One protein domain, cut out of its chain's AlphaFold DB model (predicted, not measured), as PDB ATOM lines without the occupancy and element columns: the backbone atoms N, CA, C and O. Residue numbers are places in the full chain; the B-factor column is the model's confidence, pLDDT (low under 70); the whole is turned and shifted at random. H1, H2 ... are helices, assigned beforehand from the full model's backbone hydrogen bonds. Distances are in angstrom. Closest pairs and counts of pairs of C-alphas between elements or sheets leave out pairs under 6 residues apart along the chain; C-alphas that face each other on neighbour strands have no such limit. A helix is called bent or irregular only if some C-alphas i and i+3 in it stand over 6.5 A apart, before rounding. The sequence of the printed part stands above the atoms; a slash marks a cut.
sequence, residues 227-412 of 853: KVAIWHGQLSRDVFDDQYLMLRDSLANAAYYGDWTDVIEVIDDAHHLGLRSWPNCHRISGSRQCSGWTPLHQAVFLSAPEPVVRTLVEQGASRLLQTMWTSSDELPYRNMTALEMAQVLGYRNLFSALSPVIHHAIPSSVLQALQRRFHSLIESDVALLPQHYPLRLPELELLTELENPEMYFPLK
ATOM      1  N   LYS A 227     197.053 151.750 195.718       61.59
ATOM      2  CA  LYS A 227     197.988 151.018 194.844       61.59
ATOM      3  C   LYS A 227     198.965 151.914 194.069       61.59
ATOM      4  O   LYS A 227     199.829 151.388 193.375       61.59
ATOM      5  N   VAL A 228     198.831 153.238 194.161       75.62
ATOM      6  CA  VAL A 228     199.610 154.209 193.372       75.62
ATOM      7  C   VAL A 228     200.647 154.907 194.255       75.62
ATOM      8  O   VAL A 228     200.340 155.346 195.363       75.62
ATOM      9  N   ALA A 229     201.882 155.031 193.762       80.94
ATOM     10  CA  ALA A 229     202.966 155.706 194.478       80.94
ATOM     11  C   ALA A 229     202.681 157.210 194.643       80.94
ATOM     12  O   ALA A 229     202.148 157.844 193.731       80.94
ATOM     13  N   ILE A 230     203.054 157.811 195.779       85.38
ATOM     14  CA  ILE A 230     202.739 159.222 196.077       85.38
ATOM     15  C   ILE A 230     204.008 160.079 196.062       85.38
ATOM     16  O   ILE A 230     204.957 159.833 196.806       85.38
ATOM     17  N   TRP A 231     204.010 161.137 195.246       87.19
ATOM     18  CA  TRP A 231     205.105 162.105 195.184       87.19
ATOM     19  C   TRP A 231     204.880 163.292 196.122       87.19
ATOM     20  O   TRP A 231     204.137 164.229 195.824       87.19
ATOM     21  N   HIS A 232     205.586 163.289 197.250       83.56
ATOM     22  CA  HIS A 232     205.477 164.300 198.309       83.56
ATOM     23  C   HIS A 232     206.294 165.578 198.017       83.56
ATOM     24  O   HIS A 232     207.027 166.078 198.865       83.56
ATOM     25  N   GLY A 233     206.183 166.115 196.799       78.75
ATOM     26  CA  GLY A 233     207.069 167.165 196.269       78.75
ATOM     27  C   GLY A 233     206.856 168.602 196.771       78.75
ATOM     28  O   GLY A 233     207.603 169.494 196.373       78.75
ATOM     29  N   GLN A 234     205.846 168.887 197.597       78.50
ATOM     30  CA  GLN A 234     205.521 170.255 198.031       78.50
ATOM     31  C   GLN A 234     206.262 170.642 199.320       78.50
ATOM     32  O   GLN A 234     206.092 170.002 200.352       78.50
ATOM     33  N   LEU A 235     207.061 171.717 199.265       78.12
ATOM     34  CA  LEU A 235     208.060 172.045 200.295       78.12
ATOM     35  C   LEU A 235     207.700 173.257 201.179       78.12
ATOM     36  O   LEU A 235     208.564 173.776 201.879       78.12
ATOM     37  N   SER A 236     206.454 173.742 201.148       76.56
ATOM     38  CA  SER A 236     205.997 174.841 202.020       76.56
ATOM     39  C   SER A 236     205.230 174.278 203.213       76.56
ATOM     40  O   SER A 236     204.212 173.611 203.018       76.56
ATOM     41  N   ARG A 237     205.697 174.551 204.438       78.31
ATOM     42  CA  ARG A 237     205.084 174.032 205.678       78.31
ATOM     43  C   ARG A 237     203.657 174.557 205.875       78.31
ATOM     44  O   ARG A 237     202.772 173.783 206.205       78.31
ATOM     45  N   ASP A 238     203.427 175.826 205.539       70.94
ATOM     46  CA  ASP A 238     202.172 176.604 205.657       70.94
ATOM     47  C   ASP A 238     200.919 176.002 204.978       70.94
ATOM     48  O   ASP A 238     199.815 176.539 205.113       70.94
ATOM     49  N   VAL A 239     201.073 174.927 204.200       68.69
ATOM     50  CA  VAL A 239     199.992 174.262 203.450       68.69
ATOM     51  C   VAL A 239     199.700 172.848 203.987       68.69
ATOM     52  O   VAL A 239     198.790 172.175 203.499       68.69
ATOM     53  N   PHE A 240     200.438 172.396 205.001       75.69
ATOM     54  CA  PHE A 240     200.221 171.124 205.683       75.69
ATOM     55  C   PHE A 240     199.705 171.322 207.106       75.69
ATOM     56  O   PHE A 240     199.807 172.396 207.688       75.69
ATOM     57  N   ASP A 241     199.107 170.256 207.618       76.00
ATOM     58  CA  ASP A 241     198.487 170.163 208.932       76.00
ATOM     59  C   ASP A 241     199.556 169.688 209.937       76.00
ATOM     60  O   ASP A 241     200.432 168.897 209.567       76.00
ATOM     61  N   ASP A 242     199.526 170.157 211.189       76.56
ATOM     62  CA  ASP A 242     200.677 170.024 212.102       76.56
ATOM     63  C   ASP A 242     201.099 168.570 212.361       76.56
ATOM     64  O   ASP A 242     202.291 168.274 212.377       76.56
ATOM     65  N   GLN A 243     200.155 167.627 212.426       77.62
ATOM     66  CA  GLN A 243     200.451 166.195 212.564       77.62
ATOM     67  C   GLN A 243     201.235 165.617 211.367       77.62
ATOM     68  O   GLN A 243     202.128 164.792 211.550       77.62
ATOM     69  N   TYR A 244     200.975 166.080 210.136       83.19
ATOM     70  CA  TYR A 244     201.774 165.695 208.961       83.19
ATOM     71  C   TYR A 244     203.187 166.292 209.040       83.19
ATOM     72  O   TYR A 244     204.155 165.646 208.638       83.19
ATOM     73  N   LEU A 245     203.324 167.513 209.573       85.12
ATOM     74  CA  LEU A 245     204.628 168.136 209.810       85.12
ATOM     75  C   LEU A 245     205.406 167.417 210.925       85.12
ATOM     76  O   LEU A 245     206.605 167.205 210.770       85.12
ATOM     77  N   MET A 246     204.730 166.966 211.985       84.94
ATOM     78  CA  MET A 246     205.315 166.136 213.042       84.94
ATOM     79  C   MET A 246     205.814 164.797 212.494       84.94
ATOM     80  O   MET A 246     206.978 164.477 212.700       84.94
ATOM     81  N   LEU A 247     205.008 164.057 211.723       86.25
ATOM     82  CA  LEU A 247     205.451 162.806 211.085       86.25
ATOM     83  C   LEU A 247     206.618 163.034 210.097       86.25
ATOM     84  O   LEU A 247     207.531 162.214 210.014       86.25
ATOM     85  N   ARG A 248     206.633 164.166 209.374       87.38
ATOM     86  CA  ARG A 248     207.742 164.580 208.486       87.38
ATOM     87  C   ARG A 248     209.041 164.870 209.228       87.38
ATOM     88  O   ARG A 248     210.102 164.467 208.757       87.38
ATOM     89  N   ASP A 249     208.973 165.622 210.322       88.62
ATOM     90  CA  ASP A 249     210.149 165.971 211.119       88.62
ATOM     91  C   ASP A 249     210.613 164.784 211.978       88.62
ATOM     92  O   ASP A 249     211.819 164.606 212.120       88.62
ATOM     93  N   SER A 250     209.699 163.938 212.473       88.75
ATOM     94  CA  SER A 250     210.017 162.718 213.230       88.75
ATOM     95  C   SER A 250     210.807 161.725 212.379       88.75
ATOM     96  O   SER A 250     211.939 161.402 212.729       88.75
ATOM     97  N   LEU A 251     210.291 161.361 211.194       91.06
ATOM     98  CA  LEU A 251     210.986 160.483 210.241       91.06
ATOM     99  C   LEU A 251     212.408 160.982 209.936       91.06
ATOM    100  O   LEU A 251     213.354 160.201 209.857       91.06
ATOM    101  N   ALA A 252     212.558 162.299 209.763       88.69
ATOM    102  CA  ALA A 252     213.842 162.921 209.470       88.69
ATOM    103  C   ALA A 252     214.790 162.960 210.682       88.69
ATOM    104  O   ALA A 252     215.999 162.863 210.489       88.69
ATOM    105  N   ASN A 253     214.272 163.103 211.907       89.69
ATOM    106  CA  ASN A 253     215.064 163.050 213.138       89.69
ATOM    107  C   ASN A 253     215.542 161.615 213.421       89.69
ATOM    108  O   ASN A 253     216.739 161.412 213.588       89.69
ATOM    109  N   ALA A 254     214.637 160.630 213.422       90.38
ATOM    110  CA  ALA A 254     214.963 159.227 213.686       90.38
ATOM    111  C   ALA A 254     215.993 158.691 212.678       90.38
ATOM    112  O   ALA A 254     217.013 158.119 213.058       90.38
ATOM    113  N   ALA A 255     215.804 158.988 211.384       90.44
ATOM    114  CA  ALA A 255     216.790 158.637 210.367       90.44
ATOM    115  C   ALA A 255     218.144 159.318 210.619       90.44
ATOM    116  O   ALA A 255     219.177 158.671 210.471       90.44
ATOM    117  N   TYR A 256     218.158 160.603 211.003       88.56
ATOM    118  CA  TYR A 256     219.389 161.358 211.255       88.56
ATOM    119  C   TYR A 256     220.242 160.751 212.379       88.56
ATOM    120  O   TYR A 256     221.458 160.670 212.220       88.56
ATOM    121  N   TYR A 257     219.614 160.301 213.471       89.06
ATOM    122  CA  TYR A 257     220.303 159.630 214.580       89.06
ATOM    123  C   TYR A 257     220.639 158.155 214.295       89.06
ATOM    124  O   TYR A 257     221.592 157.633 214.870       89.06
ATOM    125  N   GLY A 258     219.929 157.515 213.361       88.38
ATOM    126  CA  GLY A 258     220.107 156.102 213.009       88.38
ATOM    127  C   GLY A 258     219.183 155.150 213.774       88.38
ATOM    128  O   GLY A 258     219.448 153.948 213.820       88.38
ATOM    129  N   ASP A 259     218.098 155.665 214.351       91.69
ATOM    130  CA  ASP A 259     217.116 154.903 215.125       91.69
ATOM    131  C   ASP A 259     216.150 154.173 214.175       91.69
ATOM    132  O   ASP A 259     215.025 154.594 213.905       91.69
ATOM    133  N   TRP A 260     216.638 153.083 213.573       90.69
ATOM    134  CA  TRP A 260     215.952 152.385 212.478       90.69
ATOM    135  C   TRP A 260     214.610 151.755 212.868       90.69
ATOM    136  O   TRP A 260     213.760 151.576 211.998       90.69
ATOM    137  N   THR A 261     214.407 151.445 214.151       91.00
ATOM    138  CA  THR A 261     213.115 151.022 214.717       91.00
ATOM    139  C   THR A 261     212.057 152.097 214.518       91.00
ATOM    140  O   THR A 261     211.038 151.858 213.877       91.00
ATOM    141  N   ASP A 262     212.361 153.303 214.979       90.00
ATOM    142  CA  ASP A 262     211.482 154.465 215.019       90.00
ATOM    143  C   ASP A 262     211.234 154.997 213.597       90.00
ATOM    144  O   ASP A 262     210.141 155.457 213.264       90.00
ATOM    145  N   VAL A 263     212.229 154.870 212.707       90.94
ATOM    146  CA  VAL A 263     212.053 155.108 211.265       90.94
ATOM    147  C   VAL A 263     211.000 154.170 210.672       90.94
ATOM    148  O   VAL A 263     210.145 154.642 209.925       90.94
ATOM    149  N   ILE A 264     211.052 152.869 210.980       91.06
ATOM    150  CA  ILE A 264     210.091 151.878 210.467       91.06
ATOM    151  C   ILE A 264     208.705 152.106 211.083       91.06
ATOM    152  O   ILE A 264     207.733 152.166 210.336       91.06
ATOM    153  N   GLU A 265     208.610 152.343 212.393       91.12
ATOM    154  CA  GLU A 265     207.346 152.646 213.081       91.12
ATOM    155  C   GLU A 265     206.653 153.881 212.477       91.12
ATOM    156  O   GLU A 265     205.485 153.812 212.103       91.12
ATOM    157  N   VAL A 266     207.387 154.978 212.235       90.06
ATOM    158  CA  VAL A 266     206.846 156.191 211.586       90.06
ATOM    159  C   VAL A 266     206.486 155.973 210.102       90.06
ATOM    160  O   VAL A 266     205.652 156.704 209.553       90.06
ATOM    161  N   ILE A 267     207.087 154.989 209.422       89.69
ATOM    162  CA  ILE A 267     206.682 154.569 208.068       89.69
ATOM    163  C   ILE A 267     205.387 153.754 208.119       89.69
ATOM    164  O   ILE A 267     204.485 154.028 207.327       89.69
ATOM    165  N   ASP A 268     205.273 152.797 209.040       87.81
ATOM    166  CA  ASP A 268     204.086 151.954 209.184       87.81
ATOM    167  C   ASP A 268     202.874 152.758 209.677       87.81
ATOM    168  O   ASP A 268     201.797 152.642 209.090       87.81
ATOM    169  N   ASP A 269     203.058 153.692 210.617       85.31
ATOM    170  CA  ASP A 269     202.064 154.714 210.971       85.31
ATOM    171  C   ASP A 269     201.596 155.477 209.727       85.31
ATOM    172  O   ASP A 269     200.407 155.498 209.397       85.31
ATOM    173  N   ALA A 270     202.521 156.061 208.958       84.44
ATOM    174  CA  ALA A 270     202.167 156.767 207.729       84.44
ATOM    175  C   ALA A 270     201.434 155.851 206.728       84.44
ATOM    176  O   ALA A 270     200.508 156.293 206.042       84.44
ATOM    177  N   HIS A 271     201.783 154.565 206.669       84.06
ATOM    178  CA  HIS A 271     201.126 153.568 205.832       84.06
ATOM    179  C   HIS A 271     199.734 153.147 206.331       84.06
ATOM    180  O   HIS A 271     198.874 152.883 205.480       84.06
ATOM    181  N   HIS A 272     199.465 153.158 207.639       79.75
ATOM    182  CA  HIS A 272     198.120 153.039 208.214       79.75
ATOM    183  C   HIS A 272     197.264 154.273 207.905       79.75
ATOM    184  O   HIS A 272     196.092 154.144 207.548       79.75
ATOM    185  N   LEU A 273     197.868 155.464 207.922       73.62
ATOM    186  CA  LEU A 273     197.241 156.739 207.551       73.62
ATOM    187  C   LEU A 273     197.114 156.935 206.016       73.62
ATOM    188  O   LEU A 273     196.723 158.005 205.549       73.62
ATOM    189  N   GLY A 274     197.432 155.907 205.213       73.56
ATOM    190  CA  GLY A 274     197.283 155.886 203.750       73.56
ATOM    191  C   GLY A 274     198.376 156.619 202.956       73.56
ATOM    192  O   GLY A 274     198.311 156.689 201.729       73.56
ATOM    193  N   LEU A 275     199.403 157.147 203.621       76.88
ATOM    194  CA  LEU A 275     200.471 157.966 203.043       76.88
ATOM    195  C   LEU A 275     201.605 157.091 202.479       76.88
ATOM    196  O   LEU A 275     202.723 157.081 202.990       76.88
ATOM    197  N   ARG A 276     201.314 156.361 201.395       78.56
ATOM    198  CA  ARG A 276     202.291 155.536 200.657       78.56
ATOM    199  C   ARG A 276     203.537 156.323 200.221       78.56
ATOM    200  O   ARG A 276     203.519 157.553 200.092       78.56
ATOM    201  N   SER A 277     204.614 155.580 199.956       83.44
ATOM    202  CA  SER A 277     205.916 156.101 199.506       83.44
ATOM    203  C   SER A 277     206.612 157.013 200.531       83.44
ATOM    204  O   SER A 277     207.478 157.811 200.159       83.44
ATOM    205  N   TRP A 278     206.272 156.883 201.822       87.62
ATOM    206  CA  TRP A 278     206.845 157.668 202.922       87.62
ATOM    207  C   TRP A 278     208.387 157.623 203.008       87.62
ATOM    208  O   TRP A 278     208.976 158.689 203.205       87.62
ATOM    209  N   PRO A 279     209.082 156.491 202.743       88.06
ATOM    210  CA  PRO A 279     210.552 156.434 202.768       88.06
ATOM    211  C   PRO A 279     211.273 157.332 201.745       88.06
ATOM    212  O   PRO A 279     212.468 157.589 201.885       88.06
ATOM    213  N   ASN A 280     210.574 157.840 200.722       88.62
ATOM    214  CA  ASN A 280     211.130 158.777 199.732       88.62
ATOM    215  C   ASN A 280     211.124 160.238 200.200       88.62
ATOM    216  O   ASN A 280     211.467 161.147 199.441       88.62
ATOM    217  N   CYS A 281     210.675 160.487 201.425       87.00
ATOM    218  CA  CYS A 281     210.440 161.828 201.915       87.00
ATOM    219  C   CYS A 281     211.647 162.368 202.678       87.00
ATOM    220  O   CYS A 281     212.372 161.639 203.349       87.00
ATOM    221  N   HIS A 282     211.829 163.681 202.590       84.62
ATOM    222  CA  HIS A 282     212.868 164.416 203.297       84.62
ATOM    223  C   HIS A 282     212.247 165.499 204.180       84.62
ATOM    224  O   HIS A 282     211.083 165.879 204.008       84.62
ATOM    225  N   ARG A 283     213.042 166.041 205.106       84.88
ATOM    226  CA  ARG A 283     212.605 167.131 205.985       84.88
ATOM    227  C   ARG A 283     212.135 168.345 205.176       84.88
ATOM    228  O   ARG A 283     212.771 168.720 204.184       84.88
ATOM    229  N   ILE A 284     211.049 168.979 205.620       83.12
ATOM    230  CA  ILE A 284     210.541 170.229 205.039       83.12
ATOM    231  C   ILE A 284     211.166 171.395 205.811       83.12
ATOM    232  O   ILE A 284     210.689 171.779 206.882       83.12
ATOM    233  N   SER A 285     212.264 171.930 205.276       69.44
ATOM    234  CA  SER A 285     212.962 173.087 205.846       69.44
ATOM    235  C   SER A 285     212.189 174.389 205.607       69.44
ATOM    236  O   SER A 285     211.571 174.565 204.560       69.44
ATOM    237  N   GLY A 286     212.294 175.341 206.539       60.91
ATOM    238  CA  GLY A 286     211.888 176.739 206.318       60.91
ATOM    239  C   GLY A 286     212.885 177.552 205.474       60.91
ATOM    240  O   GLY A 286     212.586 178.673 205.065       60.91
ATOM    241  N   SER A 287     214.080 177.015 205.205       57.28
ATOM    242  CA  SER A 287     215.078 177.634 204.327       57.28
ATOM    243  C   SER A 287     214.770 177.380 202.844       57.28
ATOM    244  O   SER A 287     214.172 176.375 202.465       57.28
ATOM    245  N   ARG A 288     215.266 178.256 201.956       55.22
ATOM    246  CA  ARG A 288     215.130 178.111 200.488       55.22
ATOM    247  C   ARG A 288     215.888 176.914 199.882       55.22
ATOM    248  O   ARG A 288     215.912 176.778 198.662       55.22
ATOM    249  N   GLN A 289     216.552 176.101 200.700       60.34
ATOM    250  CA  GLN A 289     217.395 174.982 200.284       60.34
ATOM    251  C   GLN A 289     217.123 173.800 201.221       60.34
ATOM    252  O   GLN A 289     217.631 173.750 202.337       60.34
ATOM    253  N   CYS A 290     216.293 172.860 200.767       70.69
ATOM    254  CA  CYS A 290     216.198 171.535 201.378       70.69
ATOM    255  C   CYS A 290     217.335 170.665 200.824       70.69
ATOM    256  O   CYS A 290     217.571 170.684 199.617       70.69
ATOM    257  N   SER A 291     218.001 169.876 201.668       75.06
ATOM    258  CA  SER A 291     219.065 168.955 201.231       75.06
ATOM    259  C   SER A 291     218.533 167.811 200.355       75.06
ATOM    260  O   SER A 291     219.243 167.271 199.509       75.06
ATOM    261  N   GLY A 292     217.261 167.441 200.523       81.50
ATOM    262  CA  GLY A 292     216.637 166.341 199.786       81.50
ATOM    263  C   GLY A 292     217.049 164.946 200.265       81.50
ATOM    264  O   GLY A 292     216.754 163.978 199.573       81.50
ATOM    265  N   TRP A 293     217.724 164.844 201.414       86.50
ATOM    266  CA  TRP A 293     218.134 163.573 202.013       86.50
ATOM    267  C   TRP A 293     216.929 162.809 202.560       86.50
ATOM    268  O   TRP A 293     216.133 163.357 203.323       86.50
ATOM    269  N   THR A 294     216.820 161.541 202.177       91.19
ATOM    270  CA  THR A 294     215.771 160.614 202.621       91.19
ATOM    271  C   THR A 294     216.348 159.572 203.584       91.19
ATOM    272  O   THR A 294     217.568 159.379 203.587       91.19
ATOM    273  N   PRO A 295     215.511 158.845 204.353       91.56
ATOM    274  CA  PRO A 295     215.958 157.732 205.191       91.56
ATOM    275  C   PRO A 295     216.893 156.739 204.487       91.56
ATOM    276  O   PRO A 295     217.875 156.321 205.089       91.56
ATOM    277  N   LEU A 296     216.670 156.427 203.202       91.75
ATOM    278  CA  LEU A 296     217.552 155.531 202.439       91.75
ATOM    279  C   LEU A 296     218.971 156.103 202.244       91.75
ATOM    280  O   LEU A 296     219.946 155.369 202.374       91.75
ATOM    281  N   HIS A 297     219.105 157.405 201.973       91.75
ATOM    282  CA  HIS A 297     220.418 158.055 201.864       91.75
ATOM    283  C   HIS A 297     221.138 158.085 203.215       91.75
ATOM    284  O   HIS A 297     222.319 157.762 203.298       91.75
ATOM    285  N   GLN A 298     220.408 158.420 204.279       90.69
ATOM    286  CA  GLN A 298     220.953 158.475 205.632       90.69
ATOM    287  C   GLN A 298     221.372 157.081 206.137       90.69
ATOM    288  O   GLN A 298     222.420 156.951 206.761       90.69
ATOM    289  N   ALA A 299     220.622 156.029 205.793       91.06
ATOM    290  CA  ALA A 299     220.978 154.640 206.084       91.06
ATOM    291  C   ALA A 299     222.280 154.207 205.391       91.06
ATOM    292  O   ALA A 299     223.092 153.514 205.996       91.06
ATOM    293  N   VAL A 300     222.524 154.650 204.153       90.44
ATOM    294  CA  VAL A 300     223.809 154.405 203.479       90.44
ATOM    295  C   VAL A 300     224.944 155.192 204.129       90.44
ATOM    296  O   VAL A 300     226.004 154.621 204.371       90.44
ATOM    297  N   PHE A 301     224.728 156.472 204.441       88.62
ATOM    298  CA  PHE A 301     225.742 157.329 205.062       88.62
ATOM    299  C   PHE A 301     226.182 156.818 206.444       88.62
ATOM    300  O   PHE A 301     227.373 156.789 206.741       88.62
ATOM    301  N   LEU A 302     225.235 156.345 207.260       88.50
ATOM    302  CA  LEU A 302     225.488 155.767 208.585       88.50
ATOM    303  C   LEU A 302     225.917 154.284 208.553       88.50
ATOM    304  O   LEU A 302     226.008 153.659 209.607       88.50
ATOM    305  N   SER A 303     226.172 153.697 207.374       88.75
ATOM    306  CA  SER A 303     226.532 152.276 207.213       88.75
ATOM    307  C   SER A 303     225.533 151.305 207.878       88.75
ATOM    308  O   SER A 303     225.929 150.324 208.519       88.75
ATOM    309  N   ALA A 304     224.232 151.571 207.734       89.19
ATOM    310  CA  ALA A 304     223.171 150.766 208.334       89.19
ATOM    311  C   ALA A 304     223.227 149.285 207.891       89.19
ATOM    312  O   ALA A 304     223.664 148.985 206.774       89.19
ATOM    313  N   PRO A 305     222.750 148.338 208.723       89.81
ATOM    314  CA  PRO A 305     222.720 146.922 208.365       89.81
ATOM    315  C   PRO A 305     221.938 146.654 207.071       89.81
ATOM    316  O   PRO A 305     220.862 147.213 206.855       89.81
ATOM    317  N   GLU A 306     222.426 145.723 206.246       90.31
ATOM    318  CA  GLU A 306     221.771 145.320 204.990       90.31
ATOM    319  C   GLU A 306     220.271 144.965 205.154       90.31
ATOM    320  O   GLU A 306     219.487 145.384 204.298       90.31
ATOM    321  N   PRO A 307     219.814 144.289 206.236       91.31
ATOM    322  CA  PRO A 307     218.387 144.072 206.475       91.31
ATOM    323  C   PRO A 307     217.568 145.365 206.572       91.31
ATOM    324  O   PRO A 307     216.494 145.432 205.989       91.31
ATOM    325  N   VAL A 308     218.081 146.414 207.227       90.88
ATOM    326  CA  VAL A 308     217.384 147.709 207.351       90.88
ATOM    327  C   VAL A 308     217.241 148.369 205.983       90.88
ATOM    328  O   VAL A 308     216.159 148.823 205.617       90.88
ATOM    329  N   VAL A 309     218.320 148.385 205.192       91.31
ATOM    330  CA  VAL A 309     218.308 148.949 203.833       91.31
ATOM    331  C   VAL A 309     217.337 148.179 202.930       91.31
ATOM    332  O   VAL A 309     216.607 148.796 202.156       91.31
ATOM    333  N   ARG A 310     217.264 146.849 203.075       90.62
ATOM    334  CA  ARG A 310     216.275 145.998 202.397       90.62
ATOM    335  C   ARG A 310     214.841 146.346 202.819       90.62
ATOM    336  O   ARG A 310     214.034 146.635 201.943       90.62
ATOM    337  N   THR A 311     214.542 146.430 204.116       90.88
ATOM    338  CA  THR A 311     213.195 146.764 204.619       90.88
ATOM    339  C   THR A 311     212.739 148.170 204.220       90.88
ATOM    340  O   THR A 311     211.587 148.346 203.835       90.88
ATOM    341  N   LEU A 312     213.626 149.174 204.211       89.88
ATOM    342  CA  LEU A 312     213.295 150.516 203.701       89.88
ATOM    343  C   LEU A 312     212.888 150.492 202.217       89.88
ATOM    344  O   LEU A 312     211.975 151.210 201.809       89.88
ATOM    345  N   VAL A 313     213.556 149.662 201.414       90.19
ATOM    346  CA  VAL A 313     213.262 149.465 199.987       90.19
ATOM    347  C   VAL A 313     211.970 148.663 199.782       90.19
ATOM    348  O   VAL A 313     211.163 149.033 198.933       90.19
ATOM    349  N   GLU A 314     211.716 147.630 200.588       87.88
ATOM    350  CA  GLU A 314     210.457 146.861 200.600       87.88
ATOM    351  C   GLU A 314     209.252 147.736 200.994       87.88
ATOM    352  O   GLU A 314     208.190 147.642 200.382       87.88
ATOM    353  N   GLN A 315     209.444 148.676 201.925       86.00
ATOM    354  CA  GLN A 315     208.484 149.732 202.281       86.00
ATOM    355  C   GLN A 315     208.368 150.852 201.216       86.00
ATOM    356  O   GLN A 315     207.673 151.853 201.413       86.00
ATOM    357  N   GLY A 316     209.026 150.708 200.061       84.75
ATOM    358  CA  GLY A 316     208.855 151.579 198.898       84.75
ATOM    359  C   GLY A 316     209.836 152.749 198.788       84.75
ATOM    360  O   GLY A 316     209.498 153.748 198.144       84.75
ATOM    361  N   ALA A 317     211.030 152.673 199.387       88.25
ATOM    362  CA  ALA A 317     212.125 153.588 199.054       88.25
ATOM    363  C   ALA A 317     212.649 153.337 197.625       88.25
ATOM    364  O   ALA A 317     212.983 152.213 197.260       88.25
ATOM    365  N   SER A 318     212.756 154.404 196.832       89.69
ATOM    366  CA  SER A 318     213.254 154.375 195.451       89.69
ATOM    367  C   SER A 318     214.776 154.503 195.444       89.69
ATOM    368  O   SER A 318     215.322 155.459 196.001       89.69
ATOM    369  N   ARG A 319     215.467 153.574 194.784       89.56
ATOM    370  CA  ARG A 319     216.934 153.534 194.686       89.56
ATOM    371  C   ARG A 319     217.471 154.580 193.706       89.56
ATOM    372  O   ARG A 319     218.585 155.064 193.890       89.56
ATOM    373  N   LEU A 320     216.680 154.950 192.692       88.38
ATOM    374  CA  LEU A 320     217.027 155.977 191.695       88.38
ATOM    375  C   LEU A 320     216.851 157.424 192.190       88.38
ATOM    376  O   LEU A 320     217.210 158.362 191.477       88.38
ATOM    377  N   LEU A 321     216.295 157.639 193.385       89.38
ATOM    378  CA  LEU A 321     216.055 158.980 193.917       89.38
ATOM    379  C   LEU A 321     217.370 159.677 194.276       89.38
ATOM    380  O   LEU A 321     218.175 159.130 195.021       89.38
ATOM    381  N   GLN A 322     217.560 160.905 193.790       88.56
ATOM    382  CA  GLN A 322     218.763 161.698 194.065       88.56
ATOM    383  C   GLN A 322     218.566 162.675 195.236       88.56
ATOM    384  O   GLN A 322     217.469 163.212 195.450       88.56
ATOM    385  N   THR A 323     219.648 162.975 195.956       86.31
ATOM    386  CA  THR A 323     219.737 164.151 196.839       86.31
ATOM    387  C   THR A 323     219.660 165.462 196.040       86.31
ATOM    388  O   THR A 323     219.986 165.508 194.854       86.31
ATOM    389  N   MET A 324     219.223 166.554 196.678       77.62
ATOM    390  CA  MET A 324     219.209 167.894 196.059       77.62
ATOM    391  C   MET A 324     220.459 168.714 196.408       77.62
ATOM    392  O   MET A 324     220.877 169.570 195.625       77.62
ATOM    393  N   TRP A 325     221.031 168.485 197.594       75.44
ATOM    394  CA  TRP A 325     222.274 169.097 198.047       75.44
ATOM    395  C   TRP A 325     222.955 168.254 199.141       75.44
ATOM    396  O   TRP A 325     222.315 167.819 200.101       75.44
ATOM    397  N   THR A 326     224.267 168.087 199.014       74.31
ATOM    398  CA  THR A 326     225.198 167.477 199.978       74.31
ATOM    399  C   THR A 326     226.305 168.485 200.313       74.31
ATOM    400  O   THR A 326     226.566 169.400 199.519       74.31
ATOM    401  N   SER A 327     226.980 168.328 201.461       70.06
ATOM    402  CA  SER A 327     228.214 169.088 201.701       70.06
ATOM    403  C   SER A 327     229.339 168.546 200.822       70.06
ATOM    404  O   SER A 327     229.510 167.335 200.689       70.06
ATOM    405  N   SER A 328     230.119 169.450 200.228       65.75
ATOM    406  CA  SER A 328     231.230 169.093 199.333       65.75
ATOM    407  C   SER A 328     232.512 168.688 200.073       65.75
ATOM    408  O   SER A 328     233.489 168.335 199.421       65.75
ATOM    409  N   ASP A 329     232.501 168.735 201.409       65.69
ATOM    410  CA  ASP A 329     233.622 168.316 202.261       65.69
ATOM    411  C   ASP A 329     233.633 166.792 202.503       65.69
ATOM    412  O   ASP A 329     234.684 166.214 202.766       65.69
ATOM    413  N   GLU A 330     232.470 166.138 202.381       69.12
ATOM    414  CA  GLU A 330     232.268 164.704 202.655       69.12
ATOM    415  C   GLU A 330     231.911 163.897 201.395       69.12
ATOM    416  O   GLU A 330     232.244 162.716 201.300       69.12
ATOM    417  N   LEU A 331     231.231 164.513 200.415       78.62
ATOM    418  CA  LEU A 331     230.746 163.842 199.204       78.62
ATOM    419  C   LEU A 331     231.106 164.626 197.925       78.62
ATOM    420  O   LEU A 331     230.956 165.850 197.884       78.62
ATOM    421  N   PRO A 332     231.540 163.947 196.841       75.69
ATOM    422  CA  PRO A 332     232.109 164.603 195.658       75.69
ATOM    423  C   PRO A 332     231.081 165.319 194.768       75.69
ATOM    424  O   PRO A 332     231.453 166.213 194.004       75.69
ATOM    425  N   TYR A 333     229.799 164.947 194.842       80.00
ATOM    426  CA  TYR A 333     228.734 165.498 194.000       80.00
ATOM    427  C   TYR A 333     227.530 165.944 194.837       80.00
ATOM    428  O   TYR A 333     227.179 165.317 195.834       80.00
ATOM    429  N   ARG A 334     226.887 167.044 194.414       79.00
ATOM    430  CA  ARG A 334     225.768 167.689 195.137       79.00
ATOM    431  C   ARG A 334     224.456 166.918 195.081       79.00
ATOM    432  O   ARG A 334     223.653 167.023 196.002       79.00
ATOM    433  N   ASN A 335     224.246 166.216 193.977       85.25
ATOM    434  CA  ASN A 335     223.167 165.275 193.754       85.25
ATOM    435  C   ASN A 335     223.815 163.905 193.541       85.25
ATOM    436  O   ASN A 335     224.699 163.762 192.699       85.25
ATOM    437  N   MET A 336     223.407 162.932 194.346       86.19
ATOM    438  CA  MET A 336     223.852 161.541 194.289       86.19
ATOM    439  C   MET A 336     222.668 160.647 194.641       86.19
ATOM    440  O   MET A 336     221.826 161.037 195.451       86.19
ATOM    441  N   THR A 337     222.621 159.459 194.053       89.75
ATOM    442  CA  THR A 337     221.774 158.351 194.508       89.75
ATOM    443  C   THR A 337     222.380 157.660 195.732       89.75
ATOM    444  O   THR A 337     223.584 157.753 196.002       89.75
ATOM    445  N   ALA A 338     221.562 156.887 196.447       88.88
ATOM    446  CA  ALA A 338     222.024 156.041 197.547       88.88
ATOM    447  C   ALA A 338     223.090 155.012 197.100       88.88
ATOM    448  O   ALA A 338     224.024 154.730 197.851       88.88
ATOM    449  N   LEU A 339     223.017 154.496 195.863       89.44
ATOM    450  CA  LEU A 339     224.026 153.574 195.326       89.44
ATOM    451  C   LEU A 339     225.379 154.262 195.081       89.44
ATOM    452  O   LEU A 339     226.415 153.720 195.460       89.44
ATOM    453  N   GLU A 340     225.391 155.453 194.477       88.62
ATOM    454  CA  GLU A 340     226.630 156.217 194.252       88.62
ATOM    455  C   GLU A 340     227.281 156.630 195.578       88.62
ATOM    456  O   GLU A 340     228.505 156.593 195.709       88.62
ATOM    457  N   MET A 341     226.473 156.956 196.593       87.44
ATOM    458  CA  MET A 341     226.957 157.229 197.948       87.44
ATOM    459  C   MET A 341     227.636 155.990 198.556       87.44
ATOM    460  O   MET A 341     228.760 156.090 199.044       87.44
ATOM    461  N   ALA A 342     227.019 154.808 198.445       88.56
ATOM    462  CA  ALA A 342     227.619 153.554 198.905       88.56
ATOM    463  C   ALA A 342     228.927 153.223 198.162       88.56
ATOM    464  O   ALA A 342     229.851 152.674 198.761       88.56
ATOM    465  N   GLN A 343     229.030 153.557 196.870       88.56
ATOM    466  CA  GLN A 343     230.254 153.359 196.084       88.56
ATOM    467  C   GLN A 343     231.396 154.274 196.541       88.56
ATOM    468  O   GLN A 343     232.524 153.796 196.662       88.56
ATOM    469  N   VAL A 344     231.113 155.547 196.838       87.38
ATOM    470  CA  VAL A 344     232.104 156.505 197.366       87.38
ATOM    471  C   VAL A 344     232.581 156.109 198.769       87.38
ATOM    472  O   VAL A 344     233.776 156.181 199.040       87.38
ATOM    473  N   LEU A 345     231.676 155.640 199.633       85.81
ATOM    474  CA  LEU A 345     231.999 155.190 200.996       85.81
ATOM    475  C   LEU A 345     232.564 153.751 201.055       85.81
ATOM    476  O   LEU A 345     233.085 153.325 202.082       85.81
ATOM    477  N   GLY A 346     232.498 152.996 199.951       85.38
ATOM    478  CA  GLY A 346     233.079 151.655 199.819       85.38
ATOM    479  C   GLY A 346     232.228 150.489 200.346       85.38
ATOM    480  O   GLY A 346     232.722 149.358 200.399       85.38
ATOM    481  N   TYR A 347     230.958 150.714 200.700       88.56
ATOM    482  CA  TYR A 347     230.067 149.735 201.349       88.56
ATOM    483  C   TYR A 347     229.511 148.671 200.384       88.56
ATOM    484  O   TYR A 347     228.328 148.644 200.039       88.56
ATOM    485  N   ARG A 348     230.389 147.753 199.955       86.12
ATOM    486  CA  ARG A 348     230.097 146.680 198.980       86.12
ATOM    487  C   ARG A 348     228.944 145.754 199.377       86.12
ATOM    488  O   ARG A 348     228.273 145.223 198.499       86.12
ATOM    489  N   ASN A 349     228.708 145.570 200.674       85.75
ATOM    490  CA  ASN A 349     227.592 144.791 201.219       85.75
ATOM    491  C   ASN A 349     226.218 145.389 200.872       85.75
ATOM    492  O   ASN A 349     225.256 144.646 200.730       85.75
ATOM    493  N   LEU A 350     226.118 146.710 200.686       86.75
ATOM    494  CA  LEU A 350     224.845 147.374 200.381       86.75
ATOM    495  C   LEU A 350     224.521 147.397 198.877       86.75
ATOM    496  O   LEU A 350     223.387 147.686 198.496       86.75
ATOM    497  N   PHE A 351     225.482 147.068 198.002       86.69
ATOM    498  CA  PHE A 351     225.306 147.151 196.544       86.69
ATOM    499  C   PHE A 351     224.208 146.212 196.016       86.69
ATOM    500  O   PHE A 351     223.575 146.529 195.014       86.69
ATOM    501  N   SER A 352     223.966 145.084 196.692       85.75
ATOM    502  CA  SER A 352     222.908 144.113 196.369       85.75
ATOM    503  C   SER A 352     221.497 144.660 196.620       85.75
ATOM    504  O   SER A 352     220.591 144.408 195.832       85.75
ATOM    505  N   ALA A 353     221.299 145.415 197.704       86.25
ATOM    506  CA  ALA A 353     220.012 146.016 198.052       86.25
ATOM    507  C   ALA A 353     219.740 147.303 197.249       86.25
ATOM    508  O   ALA A 353     218.603 147.574 196.851       86.25
ATOM    509  N   LEU A 354     220.798 148.082 196.993       88.06
ATOM    510  CA  LEU A 354     220.748 149.396 196.345       88.06
ATOM    511  C   LEU A 354     220.808 149.352 194.809       88.06
ATOM    512  O   LEU A 354     220.636 150.394 194.178       88.06
ATOM    513  N   SER A 355     221.052 148.196 194.184       85.81
ATOM    514  CA  SER A 355     221.085 148.088 192.719       85.81
ATOM    515  C   SER A 355     219.720 148.451 192.109       85.81
ATOM    516  O   SER A 355     218.727 147.809 192.466       85.81
ATOM    517  N   PRO A 356     219.629 149.441 191.200       83.56
ATOM    518  CA  PRO A 356     218.351 149.906 190.669       83.56
ATOM    519  C   PRO A 356     217.677 148.837 189.806       83.56
ATOM    520  O   PRO A 356     218.272 148.308 188.866       83.56
ATOM    521  N   VAL A 357     216.412 148.553 190.108       84.56
ATOM    522  CA  VAL A 357     215.573 147.638 189.330       84.56
ATOM    523  C   VAL A 357     214.804 148.472 188.311       84.56
ATOM    524  O   VAL A 357     213.982 149.294 188.692       84.56
ATOM    525  N   ILE A 358     215.087 148.295 187.019       85.50
ATOM    526  CA  ILE A 358     214.434 149.050 185.939       85.50
ATOM    527  C   ILE A 358     213.403 148.144 185.264       85.50
ATOM    528  O   ILE A 358     213.762 147.254 184.496       85.50
ATOM    529  N   HIS A 359     212.121 148.395 185.530       84.25
ATOM    530  CA  HIS A 359     210.999 147.715 184.880       84.25
ATOM    531  C   HIS A 359     210.731 148.290 183.479       84.25
ATOM    532  O   HIS A 359     210.502 147.543 182.528       84.25
ATOM    533  N   HIS A 360     210.810 149.618 183.327       86.00
ATOM    534  CA  HIS A 360     210.425 150.322 182.093       86.00
ATOM    535  C   HIS A 360     211.638 150.960 181.408       86.00
ATOM    536  O   HIS A 360     211.928 152.143 181.582       86.00
ATOM    537  N   ALA A 361     212.369 150.167 180.622       84.94
ATOM    538  CA  ALA A 361     213.590 150.609 179.947       84.94
ATOM    539  C   ALA A 361     213.320 151.670 178.856       84.94
ATOM    540  O   ALA A 361     212.785 151.372 177.786       84.94
ATOM    541  N   ILE A 362     213.745 152.915 179.102       85.12
ATOM    542  CA  ILE A 362     213.625 154.057 178.177       85.12
ATOM    543  C   ILE A 362     215.023 154.660 177.936       85.12
ATOM    544  O   ILE A 362     215.738 154.913 178.905       85.12
ATOM    545  N   PRO A 363     215.432 154.964 176.684       90.38
ATOM    546  CA  PRO A 363     216.720 155.610 176.421       90.38
ATOM    547  C   PRO A 363     216.847 156.964 177.131       90.38
ATOM    548  O   PRO A 363     215.989 157.837 176.973       90.38
ATOM    549  N   SER A 364     217.946 157.184 177.860       85.56
ATOM    550  CA  SER A 364     218.131 158.347 178.747       85.56
ATOM    551  C   SER A 364     217.976 159.697 178.033       85.56
ATOM    552  O   SER A 364     217.425 160.642 178.592       85.56
ATOM    553  N   SER A 365     218.379 159.796 176.762       87.62
ATOM    554  CA  SER A 365     218.198 161.002 175.939       87.62
ATOM    555  C   SER A 365     216.723 161.331 175.661       87.62
ATOM    556  O   SER A 365     216.341 162.507 175.635       87.62
ATOM    557  N   VAL A 366     215.879 160.305 175.503       88.88
ATOM    558  CA  VAL A 366     214.419 160.425 175.368       88.88
ATOM    559  C   VAL A 366     213.801 160.757 176.723       88.88
ATOM    560  O   VAL A 366     212.998 161.684 176.803       88.88
ATOM    561  N   LEU A 367     214.224 160.077 177.790       88.88
ATOM    562  CA  LEU A 367     213.729 160.289 179.151       88.88
ATOM    563  C   LEU A 367     213.987 161.725 179.634       88.88
ATOM    564  O   LEU A 367     213.053 162.431 180.012       88.88
ATOM    565  N   GLN A 368     215.208 162.239 179.456       88.88
ATOM    566  CA  GLN A 368     215.549 163.641 179.720       88.88
ATOM    567  C   GLN A 368     214.784 164.626 178.820       88.88
ATOM    568  O   GLN A 368     214.538 165.769 179.213       88.88
ATOM    569  N   ALA A 369     214.435 164.253 177.582       88.88
ATOM    570  CA  ALA A 369     213.625 165.092 176.692       88.88
ATOM    571  C   ALA A 369     212.141 165.123 177.096       88.88
ATOM    572  O   ALA A 369     211.507 166.174 176.972       88.88
ATOM    573  N   LEU A 370     211.607 164.011 177.609       89.38
ATOM    574  CA  LEU A 370     210.284 163.935 178.225       89.38
ATOM    575  C   LEU A 370     210.255 164.741 179.527       89.38
ATOM    576  O   LEU A 370     209.404 165.615 179.657       89.38
ATOM    577  N   GLN A 371     211.231 164.551 180.422       91.38
ATOM    578  CA  GLN A 371     211.312 165.235 181.716       91.38
ATOM    579  C   GLN A 371     211.315 166.757 181.554       91.38
ATOM    580  O   GLN A 371     210.470 167.437 182.125       91.38
ATOM    581  N   ARG A 372     212.164 167.301 180.670       88.88
ATOM    582  CA  ARG A 372     212.184 168.748 180.373       88.88
ATOM    583  C   ARG A 372     210.856 169.280 179.822       88.88
ATOM    584  O   ARG A 372     210.515 170.430 180.085       88.88
ATOM    585  N   ARG A 373     210.105 168.484 179.051       87.44
ATOM    586  CA  ARG A 373     208.780 168.879 178.529       87.44
ATOM    587  C   ARG A 373     207.693 168.789 179.596       87.44
ATOM    588  O   ARG A 373     206.844 169.667 179.653       87.44
ATOM    589  N   PHE A 374     207.736 167.749 180.421       87.12
ATOM    590  CA  PHE A 374     206.813 167.501 181.522       87.12
ATOM    591  C   PHE A 374     206.965 168.557 182.622       87.12
ATOM    592  O   PHE A 374     205.987 169.205 182.986       87.12
ATOM    593  N   HIS A 375     208.199 168.833 183.053       87.88
ATOM    594  CA  HIS A 375     208.509 169.920 183.981       87.88
ATOM    595  C   HIS A 375     208.093 171.278 183.408       87.88
ATOM    596  O   HIS A 375     207.353 171.994 184.068       87.88
ATOM    597  N   SER A 376     208.429 171.588 182.148       86.00
ATOM    598  CA  SER A 376     207.988 172.834 181.495       86.00
ATOM    599  C   SER A 376     206.462 172.966 181.361       86.00
ATOM    600  O   SER A 376     205.973 174.092 181.261       86.00
ATOM    601  N   LEU A 377     205.712 171.858 181.322       83.62
ATOM    602  CA  LEU A 377     204.248 171.869 181.313       83.62
ATOM    603  C   LEU A 377     203.723 172.189 182.716       83.62
ATOM    604  O   LEU A 377     202.985 173.164 182.865       83.62
ATOM    605  N   ILE A 378     204.182 171.459 183.740       79.69
ATOM    606  CA  ILE A 378     203.796 171.703 185.139       79.69
ATOM    607  C   ILE A 378     204.177 173.126 185.565       79.69
ATOM    608  O   ILE A 378     203.354 173.815 186.151       79.69
ATOM    609  N   GLU A 379     205.369 173.616 185.222       78.88
ATOM    610  CA  GLU A 379     205.775 175.007 185.465       78.88
ATOM    611  C   GLU A 379     204.819 176.012 184.806       78.88
ATOM    612  O   GLU A 379     204.496 177.034 185.411       78.88
ATOM    613  N   SER A 380     204.330 175.731 183.592       75.81
ATOM    614  CA  SER A 380     203.405 176.627 182.886       75.81
ATOM    615  C   SER A 380     202.002 176.668 183.507       75.81
ATOM    616  O   SER A 380     201.390 177.738 183.533       75.81
ATOM    617  N   ASP A 381     201.540 175.551 184.076       68.88
ATOM    618  CA  ASP A 381     200.261 175.449 184.788       68.88
ATOM    619  C   ASP A 381     200.363 175.969 186.237       68.88
ATOM    620  O   ASP A 381     199.484 176.687 186.716       68.88
ATOM    621  N   VAL A 382     201.476 175.710 186.932       67.38
ATOM    622  CA  VAL A 382     201.766 176.249 188.273       67.38
ATOM    623  C   VAL A 382     202.009 177.763 188.221       67.38
ATOM    624  O   VAL A 382     201.603 178.470 189.140       67.38
ATOM    625  N   ALA A 383     202.534 178.311 187.119       60.78
ATOM    626  CA  ALA A 383     202.606 179.760 186.876       60.78
ATOM    627  C   ALA A 383     201.230 180.442 186.662       60.78
ATOM    628  O   ALA A 383     201.159 181.656 186.431       60.78
ATOM    629  N   LEU A 384     200.123 179.693 186.737       53.78
ATOM    630  CA  LEU A 384     198.764 180.231 186.853       53.78
ATOM    631  C   LEU A 384     198.354 180.472 188.320       53.78
ATOM    632  O   LEU A 384     197.398 181.212 188.573       53.78
ATOM    633  N   LEU A 385     199.056 179.871 189.287       54.56
ATOM    634  CA  LEU A 385     198.797 180.035 190.715       54.56
ATOM    635  C   LEU A 385     199.444 181.340 191.232       54.56
ATOM    636  O   LEU A 385     200.597 181.612 190.908       54.56
ATOM    637  N   PRO A 386     198.756 182.162 192.056       45.31
ATOM    638  CA  PRO A 386     199.283 183.467 192.490       45.31
ATOM    639  C   PRO A 386     200.514 183.442 193.413       45.31
ATOM    640  O   PRO A 386     201.010 184.507 193.775       45.31
ATOM    641  N   GLN A 387     200.963 182.265 193.852       55.66
ATOM    642  CA  GLN A 387     202.011 182.083 194.855       55.66
ATOM    643  C   GLN A 387     203.006 181.030 194.358       55.66
ATOM    644  O   GLN A 387     202.646 179.872 194.151       55.66
ATOM    645  N   HIS A 388     204.261 181.442 194.169       56.12
ATOM    646  CA  HIS A 388     205.361 180.550 193.801       56.12
ATOM    647  C   HIS A 388     205.850 179.787 195.037       56.12
ATOM    648  O   HIS A 388     206.768 180.227 195.728       56.12
ATOM    649  N   TYR A 389     205.209 178.657 195.323       65.19
ATOM    650  CA  TYR A 389     205.640 177.739 196.373       65.19
ATOM    651  C   TYR A 389     206.897 176.956 195.960       65.19
ATOM    652  O   TYR A 389     207.024 176.601 194.786       65.19
ATOM    653  N   PRO A 390     207.817 176.654 196.897       71.44
ATOM    654  CA  PRO A 390     208.925 175.748 196.628       71.44
ATOM    655  C   PRO A 390     208.377 174.334 196.377       71.44
ATOM    656  O   PRO A 390     207.628 173.783 197.189       71.44
ATOM    657  N   LEU A 391     208.726 173.769 195.222       78.88
ATOM    658  CA  LEU A 391     208.151 172.533 194.698       78.88
ATOM    659  C   LEU A 391     209.259 171.687 194.053       78.88
ATOM    660  O   LEU A 391     209.875 172.127 193.083       78.88
ATOM    661  N   ARG A 392     209.494 170.474 194.562       83.25
ATOM    662  CA  ARG A 392     210.284 169.448 193.870       83.25
ATOM    663  C   ARG A 392     209.362 168.740 192.878       83.25
ATOM    664  O   ARG A 392     208.398 168.085 193.274       83.25
ATOM    665  N   LEU A 393     209.631 168.892 191.585       84.94
ATOM    666  CA  LEU A 393     208.900 168.177 190.536       84.94
ATOM    667  C   LEU A 393     209.335 166.699 190.505       84.94
ATOM    668  O   LEU A 393     210.513 166.437 190.735       84.94
ATOM    669  N   PRO A 394     208.431 165.743 190.211       85.31
ATOM    670  CA  PRO A 394     208.806 164.337 190.114       85.31
ATOM    671  C   PRO A 394     209.763 164.090 188.946       85.31
ATOM    672  O   PRO A 394     209.565 164.592 187.835       85.31
ATOM    673  N   GLU A 395     210.810 163.317 189.213       86.06
ATOM    674  CA  GLU A 395     211.795 162.855 188.235       86.06
ATOM    675  C   GLU A 395     211.246 161.614 187.511       86.06
ATOM    676  O   GLU A 395     210.764 160.679 188.145       86.06
ATOM    677  N   LEU A 396     211.287 161.596 186.175       87.12
ATOM    678  CA  LEU A 396     210.705 160.509 185.374       87.12
ATOM    679  C   LEU A 396     211.523 159.213 185.446       87.12
ATOM    680  O   LEU A 396     210.995 158.150 185.136       87.12
ATOM    681  N   GLU A 397     212.786 159.291 185.866       86.94
ATOM    682  CA  GLU A 397     213.642 158.126 186.121       86.94
ATOM    683  C   GLU A 397     213.045 157.226 187.220       86.94
ATOM    684  O   GLU A 397     213.039 156.006 187.064       86.94
ATOM    685  N   LEU A 398     212.382 157.804 188.229       86.12
ATOM    686  CA  LEU A 398     211.667 157.066 189.282       86.12
ATOM    687  C   LEU A 398     210.517 156.206 188.738       86.12
ATOM    688  O   LEU A 398     210.280 155.106 189.227       86.12
ATOM    689  N   LEU A 399     209.820 156.668 187.692       86.19
ATOM    690  CA  LEU A 399     208.737 155.900 187.060       86.19
ATOM    691  C   LEU A 399     209.248 154.644 186.341       86.19
ATOM    692  O   LEU A 399     208.449 153.778 186.005       86.19
ATOM    693  N   THR A 400     210.559 154.540 186.097       87.56
ATOM    694  CA  THR A 400     211.167 153.337 185.513       87.56
ATOM    695  C   THR A 400     211.471 152.254 186.551       87.56
ATOM    696  O   THR A 400     211.597 151.091 186.171       87.56
ATOM    697  N   GLU A 401     211.523 152.620 187.840       87.88
ATOM    698  CA  GLU A 401     211.700 151.717 188.988       87.88
ATOM    699  C   GLU A 401     210.366 151.214 189.572       87.88
ATOM    700  O   GLU A 401     210.333 150.175 190.227       87.88
ATOM    701  N   LEU A 402     209.247 151.894 189.302       85.06
ATOM    702  CA  LEU A 402     207.922 151.410 189.698       85.06
ATOM    703  C   LEU A 402     207.431 150.286 188.770       85.06
ATOM    704  O   LEU A 402     207.455 150.424 187.548       85.06
ATOM    705  N   GLU A 403     206.896 149.210 189.355       82.50
ATOM    706  CA  GLU A 403     206.239 148.117 188.622       82.50
ATOM    707  C   GLU A 403     205.097 148.654 187.738       82.50
ATOM    708  O   GLU A 403     205.113 148.489 186.517       82.50
ATOM    709  N   ASN A 404     204.164 149.398 188.343       81.62
ATOM    710  CA  ASN A 404     203.188 150.222 187.633       81.62
ATOM    711  C   ASN A 404     203.736 151.655 187.511       81.62
ATOM    712  O   ASN A 404     203.935 152.294 188.545       81.62
ATOM    713  N   PRO A 405     203.933 152.216 186.301       83.56
ATOM    714  CA  PRO A 405     204.531 153.542 186.102       83.56
ATOM    715  C   PRO A 405     203.534 154.694 186.366       83.56
ATOM    716  O   PRO A 405     203.503 155.697 185.650       83.56
ATOM    717  N   GLU A 406     202.698 154.550 187.397       84.44
ATOM    718  CA  GLU A 406     201.701 155.522 187.839       84.44
ATOM    719  C   GLU A 406     202.119 156.150 189.174       84.44
ATOM    720  O   GLU A 406     202.451 155.462 190.139       84.44
ATOM    721  N   MET A 407     202.080 157.482 189.240       84.38
ATOM    722  CA  MET A 407     202.494 158.250 190.413       84.38
ATOM    723  C   MET A 407     201.544 159.428 190.631       84.38
ATOM    724  O   MET A 407     201.340 160.262 189.747       84.38
ATOM    725  N   TYR A 408     200.969 159.513 191.827       84.12
ATOM    726  CA  TYR A 408     200.066 160.582 192.227       84.12
ATOM    727  C   TYR A 408     200.852 161.759 192.818       84.12
ATOM    728  O   TYR A 408     201.596 161.600 193.784       84.12
ATOM    729  N   PHE A 409     200.667 162.958 192.259       83.06
ATOM    730  CA  PHE A 409     201.319 164.188 192.722       83.06
ATOM    731  C   PHE A 409     200.298 165.136 193.382       83.06
ATOM    732  O   PHE A 409     199.688 165.961 192.696       83.06
ATOM    733  N   PRO A 410     200.077 165.038 194.708       74.75
ATOM    734  CA  PRO A 410     199.165 165.923 195.423       74.75
ATOM    735  C   PRO A 410     199.726 167.349 195.537       74.75
ATOM    736  O   PRO A 410     200.630 167.621 196.323       74.75
ATOM    737  N   LEU A 411     199.127 168.287 194.801       71.38
ATOM    738  CA  LEU A 411     199.344 169.725 194.978       71.38
ATOM    739  C   LEU A 411     198.274 170.301 195.920       71.38
ATOM    740  O   LEU A 411     197.156 170.597 195.489       71.38
ATOM    741  N   LYS A 412     198.599 170.493 197.206       64.38
ATOM    742  CA  LYS A 412     197.733 171.259 198.117       64.38
ATOM    743  C   LYS A 412     197.830 172.749 197.770       64.38
ATOM    744  O   LYS A 412     198.918 173.283 197.562       64.38
TER     745      LYS A 412
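AT A GLANCE: This is residues 227 to 412 of the 853 residues of the protein "Autophagy-related protein 13" of Friedmanniomyces endolithicus (UniProt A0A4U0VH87). Three short helical hairpins, H1 with H2, H3 with H4 and H5 with H6, are stacked one after another with their helices nearly aligned, while the long helix H7 lies off by itself and touches no helix. Long loops fill much of the space beside the stack, and the last stretch, residues 383 to 412, folds back along H7; its residues 383 to 388 stand free. The printed part has 186 residues with seven named helices, H1 to H7 in order along the chain, and no named strand. The class is all helix, though under half of the residues, 79 of 186, are in named elements. The whole is compact, with a radius of gyration of the C-alphas of 16.2 A and spans of 47 by 42 by 38 A.

HOW THE PARTS SIT: Near the beginning of the printed part, residues 229 to 230 pair in parallel with residues 407 to 408. H1, residues 242 to 257, and H2, residues 260 to 272, form a hairpin at a shallow tilt of 26 degrees, and their closest C-alphas, those of Leu 251 and Val 263, are 5.6 A apart. H3, residues 295 to 301, is the hub, touching three helices. H1 touches it with residues 251 to 256 alone, the closest C-alphas being those of Ala 255 and Pro 295 at 5.3 A. H3 forms a hairpin with H4, residues 306 to 314, at 27 degrees, with the C-alphas of Ala 299 and Val 309 closest at 6.7 A. H5, residues 338 to 345, touches H3 and runs the same way, with the C-alphas of His 297 and Ala 338 closest at 5.0 A. H6, residues 348 to 354, forms a hairpin with H5 at 8 degrees, with the C-alphas of Leu 339 and Leu 354 closest at 5.4 A. H6 also touches H4, where the C-alphas of Arg 310 and Ala 353 are closest at 5.7 A. H7, residues 364 to 382, is apart from H5 and H6, for instance. Every O i to N i+4 pair is within hydrogen-bond range in H1, H2, H3, H4, H5 and H7; H6 has 1 of 3, beside 2 of 4 O i to N i+3 pairs.

IN THESE COORDINATES: H1 begins at C-alpha 242, (200.677, 170.024, 212.102), and is 22.3 A long. H2 is 18.3 A long, and H7, 26.1 A long, ends at C-alpha 382, (201.766, 176.249, 188.273). H6 is irregular, but only just: C-alphas 349 and 352 are 6.8 A apart.

THE WHOLE: The two C-alphas farthest apart, those of Asn 349 and Pro 386, are 48.7 A apart. The printed part has no cut; the links from H2 to H3 and from H4 to H5 are long. Mean pLDDT of the printed part is 82.6, and 20 residues are under 70, among them 285 to 289 and 381 to 389.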